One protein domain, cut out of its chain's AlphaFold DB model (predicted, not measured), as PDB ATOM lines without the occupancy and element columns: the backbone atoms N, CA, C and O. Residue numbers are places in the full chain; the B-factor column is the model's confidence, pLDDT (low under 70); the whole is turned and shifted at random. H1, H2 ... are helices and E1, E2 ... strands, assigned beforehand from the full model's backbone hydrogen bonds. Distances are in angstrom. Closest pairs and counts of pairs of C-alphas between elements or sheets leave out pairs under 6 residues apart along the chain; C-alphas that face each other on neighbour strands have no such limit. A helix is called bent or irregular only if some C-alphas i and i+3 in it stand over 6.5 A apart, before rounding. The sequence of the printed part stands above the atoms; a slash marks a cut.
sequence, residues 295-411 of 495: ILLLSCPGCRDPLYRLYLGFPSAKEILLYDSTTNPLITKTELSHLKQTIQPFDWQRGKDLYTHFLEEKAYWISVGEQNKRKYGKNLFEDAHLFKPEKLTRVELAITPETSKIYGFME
ATOM      1  N   ILE A 295      45.713  63.073 -91.797       97.25
ATOM      2  CA  ILE A 295      45.444  63.844 -93.019       97.25
ATOM      3  C   ILE A 295      43.937  63.881 -93.306       97.25
ATOM      4  O   ILE A 295      43.267  62.843 -93.340       97.25
ATOM      5  N   LEU A 296      43.407  65.085 -93.533       95.69
ATOM      6  CA  LEU A 296      41.994  65.337 -93.822       95.69
ATOM      7  C   LEU A 296      41.796  66.024 -95.175       95.69
ATOM      8  O   LEU A 296      42.541  66.937 -95.522       95.69
ATOM      9  N   LEU A 297      40.723  65.652 -95.876       94.62
ATOM     10  CA  LEU A 297      40.162  66.417 -96.992       94.62
ATOM     11  C   LEU A 297      38.758  66.901 -96.610       94.62
ATOM     12  O   LEU A 297      37.786  66.145 -96.684       94.62
ATOM     13  N   LEU A 298      38.661  68.152 -96.165       91.69
ATOM     14  CA  LEU A 298      37.428  68.757 -95.669       91.69
ATOM     15  C   LEU A 298      36.686  69.487 -96.796       91.69
ATOM     16  O   LEU A 298      37.215  70.401 -97.430       91.69
ATOM     17  N   SER A 299      35.431  69.097 -97.000       88.69
ATOM     18  CA  SER A 299      34.477  69.783 -97.873       88.69
ATOM     19  C   SER A 299      33.905  70.993 -97.137       88.69
ATOM     20  O   SER A 299      33.100  70.812 -96.220       88.69
ATOM     21  N   CYS A 300      34.278  72.212 -97.535       74.56
ATOM     22  CA  CYS A 300      33.655  73.431 -97.012       74.56
ATOM     23  C   CYS A 300      33.182  74.393 -98.117       74.56
ATOM     24  O   CYS A 300      33.806  75.429 -98.369       74.56
ATOM     25  N   PRO A 301      32.025  74.103 -98.726       65.19
ATOM     26  CA  PRO A 301      31.294  75.078 -99.523       65.19
ATOM     27  C   PRO A 301      30.673  76.145 -98.604       65.19
ATOM     28  O   PRO A 301      29.685  75.891 -97.926       65.19
ATOM     29  N   GLY A 302      31.252  77.346 -98.557       67.19
ATOM     30  CA  GLY A 302      30.620  78.561 -98.003       67.19
ATOM     31  C   GLY A 302      30.118  78.551 -96.543       67.19
ATOM     32  O   GLY A 302      29.418  79.485 -96.147       67.19
ATOM     33  N   CYS A 303      30.443  77.541 -95.727       67.31
ATOM     34  CA  CYS A 303      30.045  77.513 -94.317       67.31
ATOM     35  C   CYS A 303      30.634  78.719 -93.563       67.31
ATOM     36  O   CYS A 303      31.757  79.135 -93.838       67.31
ATOM     37  N   ARG A 304      29.888  79.275 -92.595       71.06
ATOM     38  CA  ARG A 304      30.360  80.412 -91.777       71.06
ATOM     39  C   ARG A 304      31.521  80.048 -90.858       71.06
ATOM     40  O   ARG A 304      32.340  80.909 -90.566       71.06
ATOM     41  N   ASP A 305      31.560  78.790 -90.438       79.44
ATOM     42  CA  ASP A 305      32.525  78.225 -89.506       79.44
ATOM     43  C   ASP A 305      33.063  76.924 -90.141       79.44
ATOM     44  O   ASP A 305      32.557  75.834 -89.856       79.44
ATOM     45  N   PRO A 306      34.005  76.990 -91.102       79.69
ATOM     46  CA  PRO A 306      34.518  75.796 -91.772       79.69
ATOM     47  C   PRO A 306      35.188  74.816 -90.802       79.69
ATOM     48  O   PRO A 306      35.107  73.597 -90.982       79.69
ATOM     49  N   LEU A 307      35.877  75.338 -89.785       86.12
ATOM     50  CA  LEU A 307      36.930  74.620 -89.073       86.12
ATOM     51  C   LEU A 307      36.460  74.076 -87.714       86.12
ATOM     52  O   LEU A 307      37.137  73.208 -87.159       86.12
ATOM     53  N   TYR A 308      35.271  74.457 -87.215       81.50
ATOM     54  CA  TYR A 308      34.744  74.021 -85.909       81.50
ATOM     55  C   TYR A 308      34.750  72.498 -85.716       81.50
ATOM     56  O   TYR A 308      34.971  71.984 -84.614       81.50
ATOM     57  N   ARG A 309      34.512  71.756 -86.805       76.25
ATOM     58  CA  ARG A 309      34.471  70.285 -86.810       76.25
ATOM     59  C   ARG A 309      35.837  69.647 -86.579       76.25
ATOM     60  O   ARG A 309      35.892  68.513 -86.111       76.25
ATOM     61  N   LEU A 310      36.918  70.357 -86.891       83.75
ATOM     62  CA  LEU A 310      38.283  69.872 -86.724       83.75
ATOM     63  C   LEU A 310      38.631  69.780 -85.233       83.75
ATOM     64  O   LEU A 310      39.010  68.702 -84.776       83.75
ATOM     65  N   TYR A 311      38.371  70.844 -84.459       78.38
ATOM     66  CA  TYR A 311      38.626  70.877 -83.008       78.38
ATOM     67  C   TYR A 311      37.845  69.806 -82.228       78.38
ATOM     68  O   TYR A 311      38.333  69.299 -81.223       78.38
ATOM     69  N   LEU A 312      36.619  69.489 -82.667       78.50
ATOM     70  CA  LEU A 312      35.733  68.530 -81.994       78.50
ATOM     71  C   LEU A 312      35.907  67.081 -82.471       78.50
ATOM     72  O   LEU A 312      35.594  66.152 -81.725       78.50
ATOM     73  N   GLY A 313      36.323  66.882 -83.723       86.75
ATOM     74  CA  GLY A 313      36.398  65.564 -84.351       86.75
ATOM     75  C   GLY A 313      37.805  64.976 -84.395       86.75
ATOM     76  O   GLY A 313      37.979  63.803 -84.078       86.75
ATOM     77  N   PHE A 314      38.799  65.769 -84.795       92.88
ATOM     78  CA  PHE A 314      40.067  65.261 -85.329       92.88
ATOM     79  C   PHE A 314      41.295  65.968 -84.722       92.88
ATOM     80  O   PHE A 314      42.100  66.535 -85.461       92.88
ATOM     81  N   PRO A 315      41.494  65.924 -83.387       91.25
ATOM     82  CA  PRO A 315      42.548  66.686 -82.706       91.25
ATOM     83  C   PRO A 315      43.987  66.257 -83.056       91.25
ATOM     84  O   PRO A 315      44.935  66.899 -82.613       91.25
ATOM     85  N   SER A 316      44.165  65.194 -83.845       94.12
ATOM     86  CA  SER A 316      45.464  64.683 -84.307       94.12
ATOM     87  C   SER A 316      45.736  64.930 -85.798       94.12
ATOM     88  O   SER A 316      46.752  64.461 -86.312       94.12
ATOM     89  N   ALA A 317      44.861  65.667 -86.494       95.62
ATOM     90  CA  ALA A 317      45.077  66.027 -87.891       95.62
ATOM     91  C   ALA A 317      46.218  67.052 -88.026       95.62
ATOM     92  O   ALA A 317      46.134  68.175 -87.528       95.62
ATOM     93  N   LYS A 318      47.282  66.641 -88.719       96.94
ATOM     94  CA  LYS A 318      48.485  67.426 -89.018       96.94
ATOM     95  C   LYS A 318      48.336  68.196 -90.324       96.94
ATOM     96  O   LYS A 318      48.665  69.378 -90.370       96.94
ATOM     97  N   GLU A 319      47.830  67.533 -91.364       97.12
ATOM     98  CA  GLU A 319      47.605  68.122 -92.684       97.12
ATOM     99  C   GLU A 319      46.110  68.185 -93.008       97.12
ATOM    100  O   GLU A 319      45.367  67.212 -92.851       97.12
ATOM    101  N   ILE A 320      45.666  69.357 -93.458       95.94
ATOM    102  CA  ILE A 320      44.260  69.642 -93.728       95.94
ATOM    103  C   ILE A 320      44.140  70.295 -95.099       95.94
ATOM    104  O   ILE A 320      44.513  71.454 -95.302       95.94
ATOM    105  N   LEU A 321      43.583  69.529 -96.028       95.75
ATOM    106  CA  LEU A 321      43.230  69.964 -97.367       95.75
ATOM    107  C   LEU A 321      41.778  70.457 -97.336       95.75
ATOM    108  O   LEU A 321      40.865  69.695 -97.018       95.75
ATOM    109  N   LEU A 322      41.552  71.728 -97.645       94.00
ATOM    110  CA  LEU A 322      40.218  72.309 -97.786       94.00
ATOM    111  C   LEU A 322      39.849  72.382 -99.262       94.00
ATOM    112  O   LEU A 322      40.631  72.903-100.054       94.00
ATOM    113  N   TYR A 323      38.649  71.943 -99.626       92.06
ATOM    114  CA  TYR A 323      38.120  72.151-100.973       92.06
ATOM    115  C   TYR A 323      36.667  72.634-100.922       92.06
ATOM    116  O   TYR A 323      35.921  72.352 -99.978       92.06
ATOM    117  N   ASP A 324      36.267  73.358-101.961       89.75
ATOM    118  CA  ASP A 324      34.888  73.779-102.175       89.75
ATOM    119  C   ASP A 324      34.133  72.744-103.029       89.75
ATOM    120  O   ASP A 324      34.527  72.436-104.156       89.75
ATOM    121  N   SER A 325      33.030  72.211-102.494       85.75
ATOM    122  CA  SER A 325      32.156  71.282-103.219       85.75
ATOM    123  C   SER A 325      31.103  71.964-104.093       85.75
ATOM    124  O   SER A 325      30.476  71.249-104.876       85.75
ATOM    125  N   THR A 326      30.913  73.292-104.020       82.75
ATOM    126  CA  THR A 326      29.996  73.987-104.945       82.75
ATOM    127  C   THR A 326      30.555  74.025-106.363       82.75
ATOM    128  O   THR A 326      29.843  73.675-107.302       82.75
ATOM    129  N   THR A 327      31.835  74.377-106.524       81.38
ATOM    130  CA  THR A 327      32.499  74.401-107.834       81.38
ATOM    131  C   THR A 327      32.906  73.010-108.316       81.38
ATOM    132  O   THR A 327      32.834  72.739-109.513       81.38
ATOM    133  N   ASN A 328      33.339  72.117-107.412       79.31
ATOM    134  CA  ASN A 328      33.976  70.847-107.778       79.31
ATOM    135  C   ASN A 328      33.496  69.659-106.909       79.31
ATOM    136  O   ASN A 328      34.146  69.281-105.927       79.31
ATOM    137  N   PRO A 329      32.368  69.009-107.259       83.12
ATOM    138  CA  PRO A 329      31.847  67.864-106.515       83.12
ATOM    139  C   PRO A 329      32.697  66.598-106.734       83.12
ATOM    140  O   PRO A 329      32.610  65.931-107.766       83.12
ATOM    141  N   LEU A 330      33.485  66.215-105.723       85.62
ATOM    142  CA  LEU A 330      34.346  65.028-105.782       85.62
ATOM    143  C   LEU A 330      33.555  63.732-106.033       85.62
ATOM    144  O   LEU A 330      32.526  63.454-105.394       85.62
ATOM    145  N   ILE A 331      34.084  62.880-106.911       87.12
ATOM    146  CA  ILE A 331      33.522  61.560-107.221       87.12
ATOM    147  C   ILE A 331      34.325  60.458-106.521       87.12
ATOM    148  O   ILE A 331      35.307  60.716-105.836       87.12
ATOM    149  N   THR A 332      33.912  59.199-106.647       81.94
ATOM    150  CA  THR A 332      34.596  58.081-105.965       81.94
ATOM    151  C   THR A 332      35.786  57.504-106.744       81.94
ATOM    152  O   THR A 332      36.391  56.531-106.315       81.94
ATOM    153  N   LYS A 333      36.171  58.189-107.832       86.25
ATOM    154  CA  LYS A 333      37.457  58.093-108.543       86.25
ATOM    155  C   LYS A 333      38.348  59.339-108.327       86.25
ATOM    156  O   LYS A 333      39.192  59.650-109.162       86.25
ATOM    157  N   THR A 334      38.114  60.124-107.272       89.81
ATOM    158  CA  THR A 334      39.011  61.234-106.918       89.81
ATOM    159  C   THR A 334      40.281  60.678-106.274       89.81
ATOM    160  O   THR A 334      40.248  60.195-105.145       89.81
ATOM    161  N   GLU A 335      41.394  60.768-106.993       90.75
ATOM    162  CA  GLU A 335      42.746  60.510-106.498       90.75
ATOM    163  C   GLU A 335      43.400  61.823-106.040       90.75
ATOM    164  O   GLU A 335      42.951  62.908-106.419       90.75
ATOM    165  N   LEU A 336      44.462  61.746-105.229       91.56
ATOM    166  CA  LEU A 336      45.186  62.937-104.766       91.56
ATOM    167  C   LEU A 336      45.876  63.678-105.924       91.56
ATOM    168  O   LEU A 336      45.920  64.903-105.929       91.56
ATOM    169  N   SER A 337      46.320  62.941-106.944       92.12
ATOM    170  CA  SER A 337      46.834  63.442-108.229       92.12
ATOM    171  C   SER A 337      45.869  64.390-108.954       92.12
ATOM    172  O   SER A 337      46.306  65.263-109.701       92.12
ATOM    173  N   HIS A 338      44.557  64.255-108.728       93.12
ATOM    174  CA  HIS A 338      43.543  65.137-109.305       93.12
ATOM    175  C   HIS A 338      43.415  66.471-108.543       93.12
ATOM    176  O   HIS A 338      42.702  67.356-109.008       93.12
ATOM    177  N   LEU A 339      44.048  66.638-107.378       94.75
ATOM    178  CA  LEU A 339      43.904  67.820-106.525       94.75
ATOM    179  C   LEU A 339      45.157  68.702-106.602       94.75
ATOM    180  O   LEU A 339      46.216  68.351-106.085       94.75
ATOM    181  N   LYS A 340      45.030  69.886-107.209       95.75
ATOM    182  CA  LYS A 340      46.082  70.915-107.204       95.75
ATOM    183  C   LYS A 340      45.965  71.779-105.948       95.75
ATOM    184  O   LYS A 340      44.866  72.175-105.566       95.75
ATOM    185  N   GLN A 341      47.093  72.139-105.341       96.44
ATOM    186  CA  GLN A 341      47.131  73.248-104.386       96.44
ATOM    187  C   GLN A 341      46.844  74.569-105.117       96.44
ATOM    188  O   GLN A 341      47.256  74.759-106.261       96.44
ATOM    189  N   THR A 342      46.141  75.487-104.457       95.12
ATOM    190  CA  THR A 342      45.829  76.824-104.982       95.12
ATOM    191  C   THR A 342      46.074  77.888-103.912       95.12
ATOM    192  O   THR A 342      45.997  77.609-102.714       95.12
ATOM    193  N   ILE A 343      46.378  79.110-104.351       94.75
ATOM    194  CA  ILE A 343      46.553  80.290-103.489       94.75
ATOM    195  C   ILE A 343      45.290  81.159-103.401       94.75
ATOM    196  O   ILE A 343      45.276  82.137-102.659       94.75
ATOM    197  N   GLN A 344      44.237  80.830-104.157       93.44
ATOM    198  CA  GLN A 344      43.014  81.632-104.199       93.44
ATOM    199  C   GLN A 344      42.296  81.614-102.835       93.44
ATOM    200  O   GLN A 344      42.021  80.529-102.317       93.44
ATOM    201  N   PRO A 345      41.947  82.765-102.237       93.00
ATOM    202  CA  PRO A 345      41.185  82.787-100.994       93.00
ATOM    203  C   PRO A 345      39.752  82.290-101.228       93.00
ATOM    204  O   PRO A 345      39.175  82.482-102.299       93.00
ATOM    205  N   PHE A 346      39.159  81.621-100.240       91.62
ATOM    206  CA  PHE A 346      37.706  81.433-100.198       91.62
ATOM    207  C   PHE A 346      37.021  82.759 -99.831       91.62
ATOM    208  O   PHE A 346      37.561  83.521 -99.029       91.62
ATOM    209  N   ASP A 347      35.801  83.004-100.313       89.88
ATOM    210  CA  ASP A 347      35.052  84.246-100.038       89.88
ATOM    211  C   ASP A 347      34.919  84.546 -98.531       89.88
ATOM    212  O   ASP A 347      35.022  85.692 -98.082       89.88
ATOM    213  N   TRP A 348      34.757  83.496 -97.718       89.44
ATOM    214  CA  TRP A 348      34.657  83.594 -96.261       89.44
ATOM    215  C   TRP A 348      35.965  84.003 -95.564       89.44
ATOM    216  O   TRP A 348      35.903  84.505 -94.441       89.44
ATOM    217  N   GLN A 349      37.129  83.893 -96.218       90.38
ATOM    218  CA  GLN A 349      38.400  84.394 -95.673       90.38
ATOM    219  C   GLN A 349      38.448  85.928 -95.595       90.38
ATOM    220  O   GLN A 349      39.222  86.461 -94.799       90.38
ATOM    221  N   ARG A 350      37.640  86.649 -96.394       91.56
ATOM    222  CA  ARG A 350      37.557  88.128 -96.399       91.56
ATOM    223  C   ARG A 350      38.927  88.823 -96.511       91.56
ATOM    224  O   ARG A 350      39.217  89.763 -95.778       91.56
ATOM    225  N   GLY A 351      39.782  88.323 -97.403       93.19
ATOM    226  CA  GLY A 351      41.129  88.859 -97.650       93.19
ATOM    227  C   GLY A 351      42.214  88.429 -96.652       93.19
ATOM    228  O   GLY A 351      43.373  88.770 -96.859       93.19
ATOM    229  N   LYS A 352      41.881  87.667 -95.602       94.56
ATOM    230  CA  LYS A 352      42.870  87.081 -94.680       94.56
ATOM    231  C   LYS A 352      43.483  85.816 -95.275       94.56
ATOM    232  O   LYS A 352      42.835  85.118 -96.057       94.56
ATOM    233  N   ASP A 353      44.700  85.467 -94.868       95.06
ATOM    234  CA  ASP A 353      45.235  84.140 -95.161       95.06
ATOM    235  C   ASP A 353      44.464  83.048 -94.392       95.06
ATOM    236  O   ASP A 353      43.705  83.302 -93.448       95.06
ATOM    237  N   LEU A 354      44.655  81.806 -94.827       93.56
ATOM    238  CA  LEU A 354      43.877  80.674 -94.350       93.56
ATOM    239  C   LEU A 354      44.220  80.266 -92.902       93.56
ATOM    240  O   LEU A 354      43.361  79.736 -92.196       93.56
ATOM    241  N   TYR A 355      45.447  80.528 -92.442       94.56
ATOM    242  CA  TYR A 355      45.894  80.201 -91.089       94.56
ATOM    243  C   TYR A 355      45.467  81.270 -90.079       94.56
ATOM    244  O   TYR A 355      45.013  80.925 -88.988       94.56
ATOM    245  N   THR A 356      45.507  82.553 -90.448       95.06
ATOM    246  CA  THR A 356      44.932  83.632 -89.624       95.06
ATOM    247  C   THR A 356      43.436  83.417 -89.399       95.06
ATOM    248  O   THR A 356      42.981  83.482 -88.259       95.06
ATOM    249  N   HIS A 357      42.673  83.061 -90.442       93.06
ATOM    250  CA  HIS A 357      41.249  82.736 -90.278       93.06
ATOM    251  C   HIS A 357      41.032  81.530 -89.340       93.06
ATOM    252  O   HIS A 357      40.149  81.563 -88.484       93.06
ATOM    253  N   PHE A 358      41.874  80.494 -89.438       93.25
ATOM    254  CA  PHE A 358      41.861  79.359 -88.506       93.25
ATOM    255  C   PHE A 358      42.110  79.772 -87.050       93.25
ATOM    256  O   PHE A 358      41.396  79.313 -86.159       93.25
ATOM    257  N   LEU A 359      43.084  80.648 -86.791       93.38
ATOM    258  CA  LEU A 359      43.374  81.121 -85.434       93.38
ATOM    259  C   LEU A 359      42.223  81.955 -84.849       93.38
ATOM    260  O   LEU A 359      41.910  81.801 -83.667       93.38
ATOM    261  N   GLU A 360      41.562  82.780 -85.664       93.62
ATOM    262  CA  GLU A 360      40.378  83.547 -85.254       93.62
ATOM    263  C   GLU A 360      39.185  82.637 -84.927       93.62
ATOM    264  O   GLU A 360      38.595  82.762 -83.850       93.62
ATOM    265  N   GLU A 361      38.869  81.671 -85.798       91.50
ATOM    266  CA  GLU A 361      37.785  80.710 -85.551       91.50
ATOM    267  C   GLU A 361      38.086  79.851 -84.306       91.50
ATOM    268  O   GLU A 361      37.214  79.641 -83.457       91.50
ATOM    269  N   LYS A 362      39.343  79.417 -84.130       91.81
ATOM    270  CA  LYS A 362      39.802  78.688 -82.938       91.81
ATOM    271  C   LYS A 362      39.599  79.505 -81.659       91.81
ATOM    272  O   LYS A 362      39.068  78.976 -80.681       91.81
ATOM    273  N   ALA A 363      40.011  80.773 -81.649       92.94
ATOM    274  CA  ALA A 363      39.864  81.651 -80.487       92.94
ATOM    275  C   ALA A 363      38.384  81.870 -80.124       92.94
ATOM    276  O   ALA A 363      38.011  81.777 -78.949       92.94
ATOM    277  N   TYR A 364      37.528  82.067 -81.131       92.75
ATOM    278  CA  TYR A 364      36.081  82.155 -80.948       92.75
ATOM    279  C   TYR A 364      35.511  80.885 -80.295       92.75
ATOM    280  O   TYR A 364      34.894  80.978 -79.227       92.75
ATOM    281  N   TRP A 365      35.779  79.695 -80.845       89.69
ATOM    282  CA  TRP A 365      35.259  78.435 -80.294       89.69
ATOM    283  C   TRP A 365      35.805  78.090 -78.902       89.69
ATOM    284  O   TRP A 365      35.058  77.545 -78.086       89.69
ATOM    285  N   ILE A 366      37.045  78.468 -78.571       90.38
ATOM    286  CA  ILE A 366      37.574  78.357 -77.199       90.38
ATOM    287  C   ILE A 366      36.761  79.236 -76.236       90.38
ATOM    288  O   ILE A 366      36.320  78.748 -75.192       90.38
ATOM    289  N   SER A 367      36.469  80.489 -76.608       92.81
ATOM    290  CA  SER A 367      35.653  81.392 -75.778       92.81
ATOM    291  C   SER A 367      34.220  80.871 -75.571       92.81
ATOM    292  O   SER A 367      33.680  80.934 -74.463       92.81
ATOM    293  N   VAL A 368      33.624  80.265 -76.604       90.00
ATOM    294  CA  VAL A 368      32.323  79.581 -76.525       90.00
ATOM    295  C   VAL A 368      32.416  78.345 -75.619       90.00
ATOM    296  O   VAL A 368      31.502  78.082 -74.832       90.00
ATOM    297  N   GLY A 369      33.524  77.605 -75.667       88.94
ATOM    298  CA  GLY A 369      33.820  76.493 -74.762       88.94
ATOM    299  C   GLY A 369      33.874  76.910 -73.293       88.94
ATOM    300  O   GLY A 369      33.226  76.281 -72.451       88.94
ATOM    301  N   GLU A 370      34.548  78.018 -72.983       92.00
ATOM    302  CA  GLU A 370      34.571  78.589 -71.634       92.00
ATOM    303  C   GLU A 370      33.192  79.040 -71.149       92.00
ATOM    304  O   GLU A 370      32.807  78.725 -70.021       92.00
ATOM    305  N   GLN A 371      32.424  79.748 -71.981       91.50
ATOM    306  CA  GLN A 371      31.066  80.173 -71.624       91.50
ATOM    307  C   GLN A 371      30.170  78.961 -71.318       91.50
ATOM    308  O   GLN A 371      29.422  78.970 -70.336       91.50
ATOM    309  N   ASN A 372      30.301  77.877 -72.090       89.44
ATOM    310  CA  ASN A 372      29.625  76.610 -71.810       89.44
ATOM    311  C   ASN A 372      30.146  75.931 -70.528       89.44
ATOM    312  O   ASN A 372      29.332  75.417 -69.755       89.44
ATOM    313  N   LYS A 373      31.455  75.993 -70.229       91.94
ATOM    314  CA  LYS A 373      32.028  75.500 -68.961       91.94
ATOM    315  C   LYS A 373      31.428  76.234 -67.761       91.94
ATOM    316  O   LYS A 373      30.986  75.581 -66.818       91.94
ATOM    317  N   ARG A 374      31.324  77.567 -67.831       92.44
ATOM    318  CA  ARG A 374      30.711  78.422 -66.793       92.44
ATOM    319  C   ARG A 374      29.205  78.154 -66.631       92.44
ATOM    320  O   ARG A 374      28.714  78.129 -65.508       92.44
ATOM    321  N   LYS A 375      28.473  77.928 -67.730       93.81
ATOM    322  CA  LYS A 375      27.004  77.766 -67.731       93.81
ATOM    323  C   LYS A 375      26.507  76.345 -67.422       93.81
ATOM    324  O   LYS A 375      25.419  76.194 -66.874       93.81
ATOM    325  N   TYR A 376      27.267  75.313 -67.793       92.81
ATOM    326  CA  TYR A 376      26.836  73.907 -67.729       92.81
ATOM    327  C   TYR A 376      27.835  72.974 -67.020       92.81
ATOM    328  O   TYR A 376      27.650  71.755 -67.032       92.81
ATOM    329  N   GLY A 377      28.916  73.511 -66.444       92.38
ATOM    330  CA  GLY A 377      29.957  72.733 -65.760       92.38
ATOM    331  C   GLY A 377      30.816  71.857 -66.681       92.38
ATOM    332  O   GLY A 377      31.549  71.002 -66.192       92.38
ATOM    333  N   LYS A 378      30.713  72.019 -68.009       88.50
ATOM    334  CA  LYS A 378      31.403  71.184 -69.008       88.50
ATOM    335  C   LYS A 378      31.910  72.023 -70.173       88.50
ATOM    336  O   LYS A 378      31.121  72.713 -70.817       88.50
ATOM    337  N   ASN A 379      33.201  71.918 -70.475       84.88
ATOM    338  CA  ASN A 379      33.754  72.452 -71.712       84.88
ATOM    339  C   ASN A 379      33.623  71.393 -72.815       84.88
ATOM    340  O   ASN A 379      34.208  70.319 -72.716       84.88
ATOM    341  N   LEU A 380      32.848  71.678 -73.864       79.00
ATOM    342  CA  LEU A 380      32.758  70.796 -75.039       79.00
ATOM    343  C   LEU A 380      33.993  70.900 -75.948       79.00
ATOM    344  O   LEU A 380      34.218  70.018 -76.769       79.00
ATOM    345  N   PHE A 381      34.790  71.953 -75.769       82.75
ATOM    346  CA  PHE A 381      35.976  72.301 -76.546       82.75
ATOM    347  C   PHE A 381      37.242  72.210 -75.675       82.75
ATOM    348  O   PHE A 381      38.189  72.964 -75.874       82.75
ATOM    349  N   GLU A 382      37.265  71.318 -74.675       81.25
ATOM    350  CA  GLU A 382      38.423  71.169 -73.781       81.25
ATOM    351  C   GLU A 382      39.680  70.772 -74.570       81.25
ATOM    352  O   GLU A 382      40.705  71.425 -74.424       81.25
ATOM    353  N   ASP A 383      39.574  69.831 -75.514       80.81
ATOM    354  CA  ASP A 383      40.676  69.415 -76.397       80.81
ATOM    355  C   ASP A 383      41.092  70.504 -77.419       80.81
ATOM    356  O   ASP A 383      42.183  70.444 -77.987       80.81
ATOM    357  N   ALA A 384      40.251  71.518 -77.672       81.12
ATOM    358  CA  ALA A 384      40.415  72.437 -78.807       81.12
ATOM    359  C   ALA A 384      41.682  73.303 -78.725       81.12
ATOM    360  O   ALA A 384      42.239  73.681 -79.756       81.12
ATOM    361  N   HIS A 385      42.164  73.607 -77.515       81.38
ATOM    362  CA  HIS A 385      43.389  74.388 -77.335       81.38
ATOM    363  C   HIS A 385      44.633  73.645 -77.852       81.38
ATOM    364  O   HIS A 385      45.506  74.285 -78.444       81.38
ATOM    365  N   LEU A 386      44.666  72.311 -77.735       85.81
ATOM    366  CA  LEU A 386      45.765  71.455 -78.200       85.81
ATOM    367  C   LEU A 386      45.848  71.371 -79.732       85.81
ATOM    368  O   LEU A 386      46.928  71.166 -80.278       85.81
ATOM    369  N   PHE A 387      44.727  71.547 -80.438       90.88
ATOM    370  CA  PHE A 387      44.687  71.358 -81.885       90.88
ATOM    371  C   PHE A 387      45.456  72.446 -82.644       90.88
ATOM    372  O   PHE A 387      45.061  73.617 -82.650       90.88
ATOM    373  N   LYS A 388      46.542  72.063 -83.316       92.12
ATOM    374  CA  LYS A 388      47.326  72.930 -84.201       92.12
ATOM    375  C   LYS A 388      47.795  72.107 -85.410       92.12
ATOM    376  O   LYS A 388      48.722  71.317 -85.244       92.12
ATOM    377  N   PRO A 389      47.192  72.269 -86.603       95.06
ATOM    378  CA  PRO A 389      47.704  71.627 -87.803       95.06
ATOM    379  C   PRO A 389      49.084  72.179 -88.164       95.06
ATOM    380  O   PRO A 389      49.376  73.366 -87.975       95.06
ATOM    381  N   GLU A 390      49.910  71.293 -88.708       96.81
ATOM    382  CA  GLU A 390      51.236  71.572 -89.262       96.81
ATOM    383  C   GLU A 390      51.114  72.171 -90.668       96.81
ATOM    384  O   GLU A 390      51.899  73.040 -91.042       96.81
ATOM    385  N   LYS A 391      50.087  71.755 -91.422       96.81
ATOM    386  CA  LYS A 391      49.779  72.252 -92.765       96.81
ATOM    387  C   LYS A 391      48.271  72.419 -92.954       96.81
ATOM    388  O   LYS A 391      47.492  71.493 -92.738       96.81
ATOM    389  N   LEU A 392      47.866  73.602 -93.405       96.31
ATOM    390  CA  LEU A 392      46.494  73.940 -93.783       96.31
ATOM    391  C   LEU A 392      46.540  74.518 -95.201       96.31
ATOM    392  O   LEU A 392      47.365  75.386 -95.489       96.31
ATOM    393  N   THR A 393      45.752  73.982 -96.129       96.31
ATOM    394  CA  THR A 393      45.951  74.236 -97.567       96.31
ATOM    395  C   THR A 393      44.633  74.153 -98.326       96.31
ATOM    396  O   THR A 393      43.898  73.183 -98.166       96.31
ATOM    397  N   ARG A 394      44.340  75.128 -99.196       95.12
ATOM    398  CA  ARG A 394      43.248  74.995-100.168       95.12
ATOM    399  C   ARG A 394      43.707  74.150-101.353       95.12
ATOM    400  O   ARG A 394      44.773  74.392-101.925       95.12
ATOM    401  N   VAL A 395      42.867  73.200-101.741       96.00
ATOM    402  CA  VAL A 395      43.013  72.412-102.962       96.00
ATOM    403  C   VAL A 395      41.794  72.578-103.862       96.00
ATOM    404  O   VAL A 395      40.669  72.789-103.407       96.00
ATOM    405  N   GLU A 396      42.033  72.473-105.158       94.12
ATOM    406  CA  GLU A 396      41.034  72.524-106.221       94.12
ATOM    407  C   GLU A 396      41.197  71.308-107.127       94.12
ATOM    408  O   GLU A 396      42.272  70.711-107.202       94.12
ATOM    409  N   LEU A 397      40.146  70.970-107.871       92.81
ATOM    410  CA  LEU A 397      40.255  69.957-108.908       92.81
ATOM    411  C   LEU A 397      41.127  70.489-110.060       92.81
ATOM    412  O   LEU A 397      40.881  71.563-110.614       92.81
ATOM    413  N   ALA A 398      42.175  69.749-110.405       92.12
ATOM    414  CA  ALA A 398      43.018  70.027-111.556       92.12
ATOM    415  C   ALA A 398      42.319  69.503-112.816       92.12
ATOM    416  O   ALA A 398      42.291  68.299-113.043       92.12
ATOM    417  N   ILE A 399      41.749  70.397-113.628       85.56
ATOM    418  CA  ILE A 399      41.082  70.024-114.883       85.56
ATOM    419  C   ILE A 399      42.150  69.707-115.946       85.56
ATOM    420  O   ILE A 399      42.572  70.575-116.705       85.56
ATOM    421  N   THR A 400      42.605  68.454-115.970       88.75
ATOM    422  CA  THR A 400      43.404  67.858-117.059       88.75
ATOM    423  C   THR A 400      42.508  67.039-118.005       88.75
ATOM    424  O   THR A 400      41.428  66.613-117.581       88.75
ATOM    425  N   PRO A 401      42.931  66.725-119.246       89.12
ATOM    426  CA  PRO A 401      42.157  65.887-120.175       89.12
ATOM    427  C   PRO A 401      41.779  64.501-119.620       89.12
ATOM    428  O   PRO A 401      40.758  63.929-120.005       89.12
ATOM    429  N   GLU A 402      42.578  63.953-118.706       86.38
ATOM    430  CA  GLU A 402      42.339  62.690-117.998       86.38
ATOM    431  C   GLU A 402      41.196  62.868-116.997       86.38
ATOM    432  O   GLU A 402      40.230  62.101-117.005       86.38
ATOM    433  N   THR A 403      41.251  63.932-116.190       86.00
ATOM    434  CA  THR A 403      40.169  64.258-115.254       86.00
ATOM    435  C   THR A 403      38.870  64.606-115.983       86.00
ATOM    436  O   THR A 403      37.816  64.123-115.579       86.00
ATOM    437  N   SER A 404      38.906  65.321-117.113       86.81
ATOM    438  CA  SER A 404      37.702  65.626-117.901       86.81
ATOM    439  C   SER A 404      36.952  64.358-118.321       86.81
ATOM    440  O   SER A 404      35.728  64.293-118.183       86.81
ATOM    441  N   LYS A 405      37.683  63.299-118.707       87.44
ATOM    442  CA  LYS A 405      37.129  61.960-118.995       87.44
ATOM    443  C   LYS A 405      36.605  61.246-117.738       87.44
ATOM    444  O   LYS A 405      35.614  60.526-117.816       87.44
ATOM    445  N   ILE A 406      37.264  61.416-116.590       84.56
ATOM    446  CA  ILE A 406      36.927  60.746-115.317       84.56
ATOM    447  C   ILE A 406      35.689  61.357-114.642       84.56
ATOM    448  O   ILE A 406      34.828  60.611-114.170       84.56
ATOM    449  N   TYR A 407      35.600  62.687-114.599       83.50
ATOM    450  CA  TYR A 407      34.494  63.437-113.997       83.50
ATOM    451  C   TYR A 407      33.335  63.666-114.977       83.50
ATOM    452  O   TYR A 407      32.236  64.005-114.544       83.50
ATOM    453  N   GLY A 408      33.551  63.438-116.279       76.69
ATOM    454  CA  GLY A 408      32.536  63.642-117.311       76.69
ATOM    455  C   GLY A 408      32.180  65.116-117.486       76.69
ATOM    456  O   GLY A 408      31.007  65.437-117.676       76.69
ATOM    457  N   PHE A 409      33.172  66.008-117.372       63.31
ATOM    458  CA  PHE A 409      32.969  67.446-117.542       63.31
ATOM    459  C   PHE A 409      32.356  67.720-118.917       63.31
ATOM    460  O   PHE A 409      32.985  67.496-119.951       63.31
ATOM    461  N   MET A 410      31.133  68.251-118.929       47.84
ATOM    462  CA  MET A 410      30.603  68.896-120.121       47.84
ATOM    463  C   MET A 410      31.380  70.198-120.303       47.84
ATOM    464  O   MET A 410      31.123  71.160-119.582       47.84
ATOM    465  N   GLU A 411      32.311  70.234-121.259       53.78
ATOM    466  CA  GLU A 411      33.164  71.403-121.562       53.78
ATOM    467  C   GLU A 411      32.340  72.703-121.651       53.78
ATOM    468  O   GLU A 411      32.723  73.741-121.113       53.78
TER     469      GLU A 411
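AT A GLANCE: This is residues 295 to 411 of the 495 residues of an uncharacterized protein of Hyaloscypha hepaticicola (UniProt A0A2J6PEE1). A small, strongly twisted sheet of four strands forms the middle of an elongated domain; the long helix H2 reaches away from it on one side, with the short helices H1 and H3 packed on its residues 361 to 369, and the small helix H4 lies beyond the sheet at the other end. The 117 printed residues hold four named helices and four named strands, in the order E1 H1 E2 E3 H2 H3 E4 H4. The sheet runs E1, E2, E4, E3 and is mixed, and the class is mixed, helices and strands. The whole is loose, with a radius of gyration of the C-alphas of 16.6 A, and spans 56 by 28 by 23 A, only just elongated.

IN THESE COORDINATES: E1, residues 295 to 299, begins at C-alpha 295 (45.444, 63.844, -93.019) and is 13.4 A long. H1 is residues 308 to 313, E2 residues 319 to 323 at 13.2 A, and E3 residues 339 to 341. H2, residues 354 to 376, measures 32.3 A and ends at C-alpha 376 (26.836, 73.907, -67.729). H3, residues 382 to 385, is only just irregular: C-alphas 382 and 385 are 6.9 A apart. E4, residues 391 to 397, measures 18.9 A, and H4, residues 401 to 407, ends at C-alpha 407 (34.494, 63.437, -113.997).

HOW THE PARTS SIT: E1, an edge strand, is parallel to E2 at 19 degrees, with N 298 and O 321 at 2.8 A. E1, H1 and E2 form a strand-helix-strand unit, two parallel neighbour strands with a helix between them in the chain, and its crossover is right-handed. E2 is parallel to E4 at 33 degrees, with N 322 and O 393 at 2.8 A. The pairing of E4 is staggered: residues 391 to 394 pair with E2 and residues 395 to 397 with E3. E3, the other edge strand, is antiparallel to E4 at 128 degrees, with N 340 and O 396 at 2.9 A. H2 only grazes the sheet, with its residues 354 to 358; its closest C-alphas to E4 are those of Tyr 355 and Leu 392, 6.8 A apart. With residues 361 to 365 alone H2 touches H1, the closest C-alphas being those of Tyr 308 and Trp 365, 7.2 A apart, the same way at a steep tilt of 68 degrees, only just short of about perpendicular. H3 touches H1, the C-alphas of Tyr 311 and Ala 384 being closest at 4.8 A. H3 also touches H2, by residues 362 to 369 of H2 alone, with the C-alphas of Ile 366 and Ala 384 closest at 6.8 A. H4 touches no helix and is not on the sheet. Every O i to N i+4 pair is within hydrogen-bond range in H2 and H4; in H1 it is 1 of 2, and H3 is too short for such a pair.

THE WHOLE: The two C-alphas farthest apart, those of Gly 377 and Pro 401, are 56.2 A apart. The printed part has no cut. The links E2 to E3, 15 residues, and E3 to H2, 12 residues, are long. The mean pLDDT of the printed part is 88.1, and residues 301 to 303 and 409 to 411 are under 70.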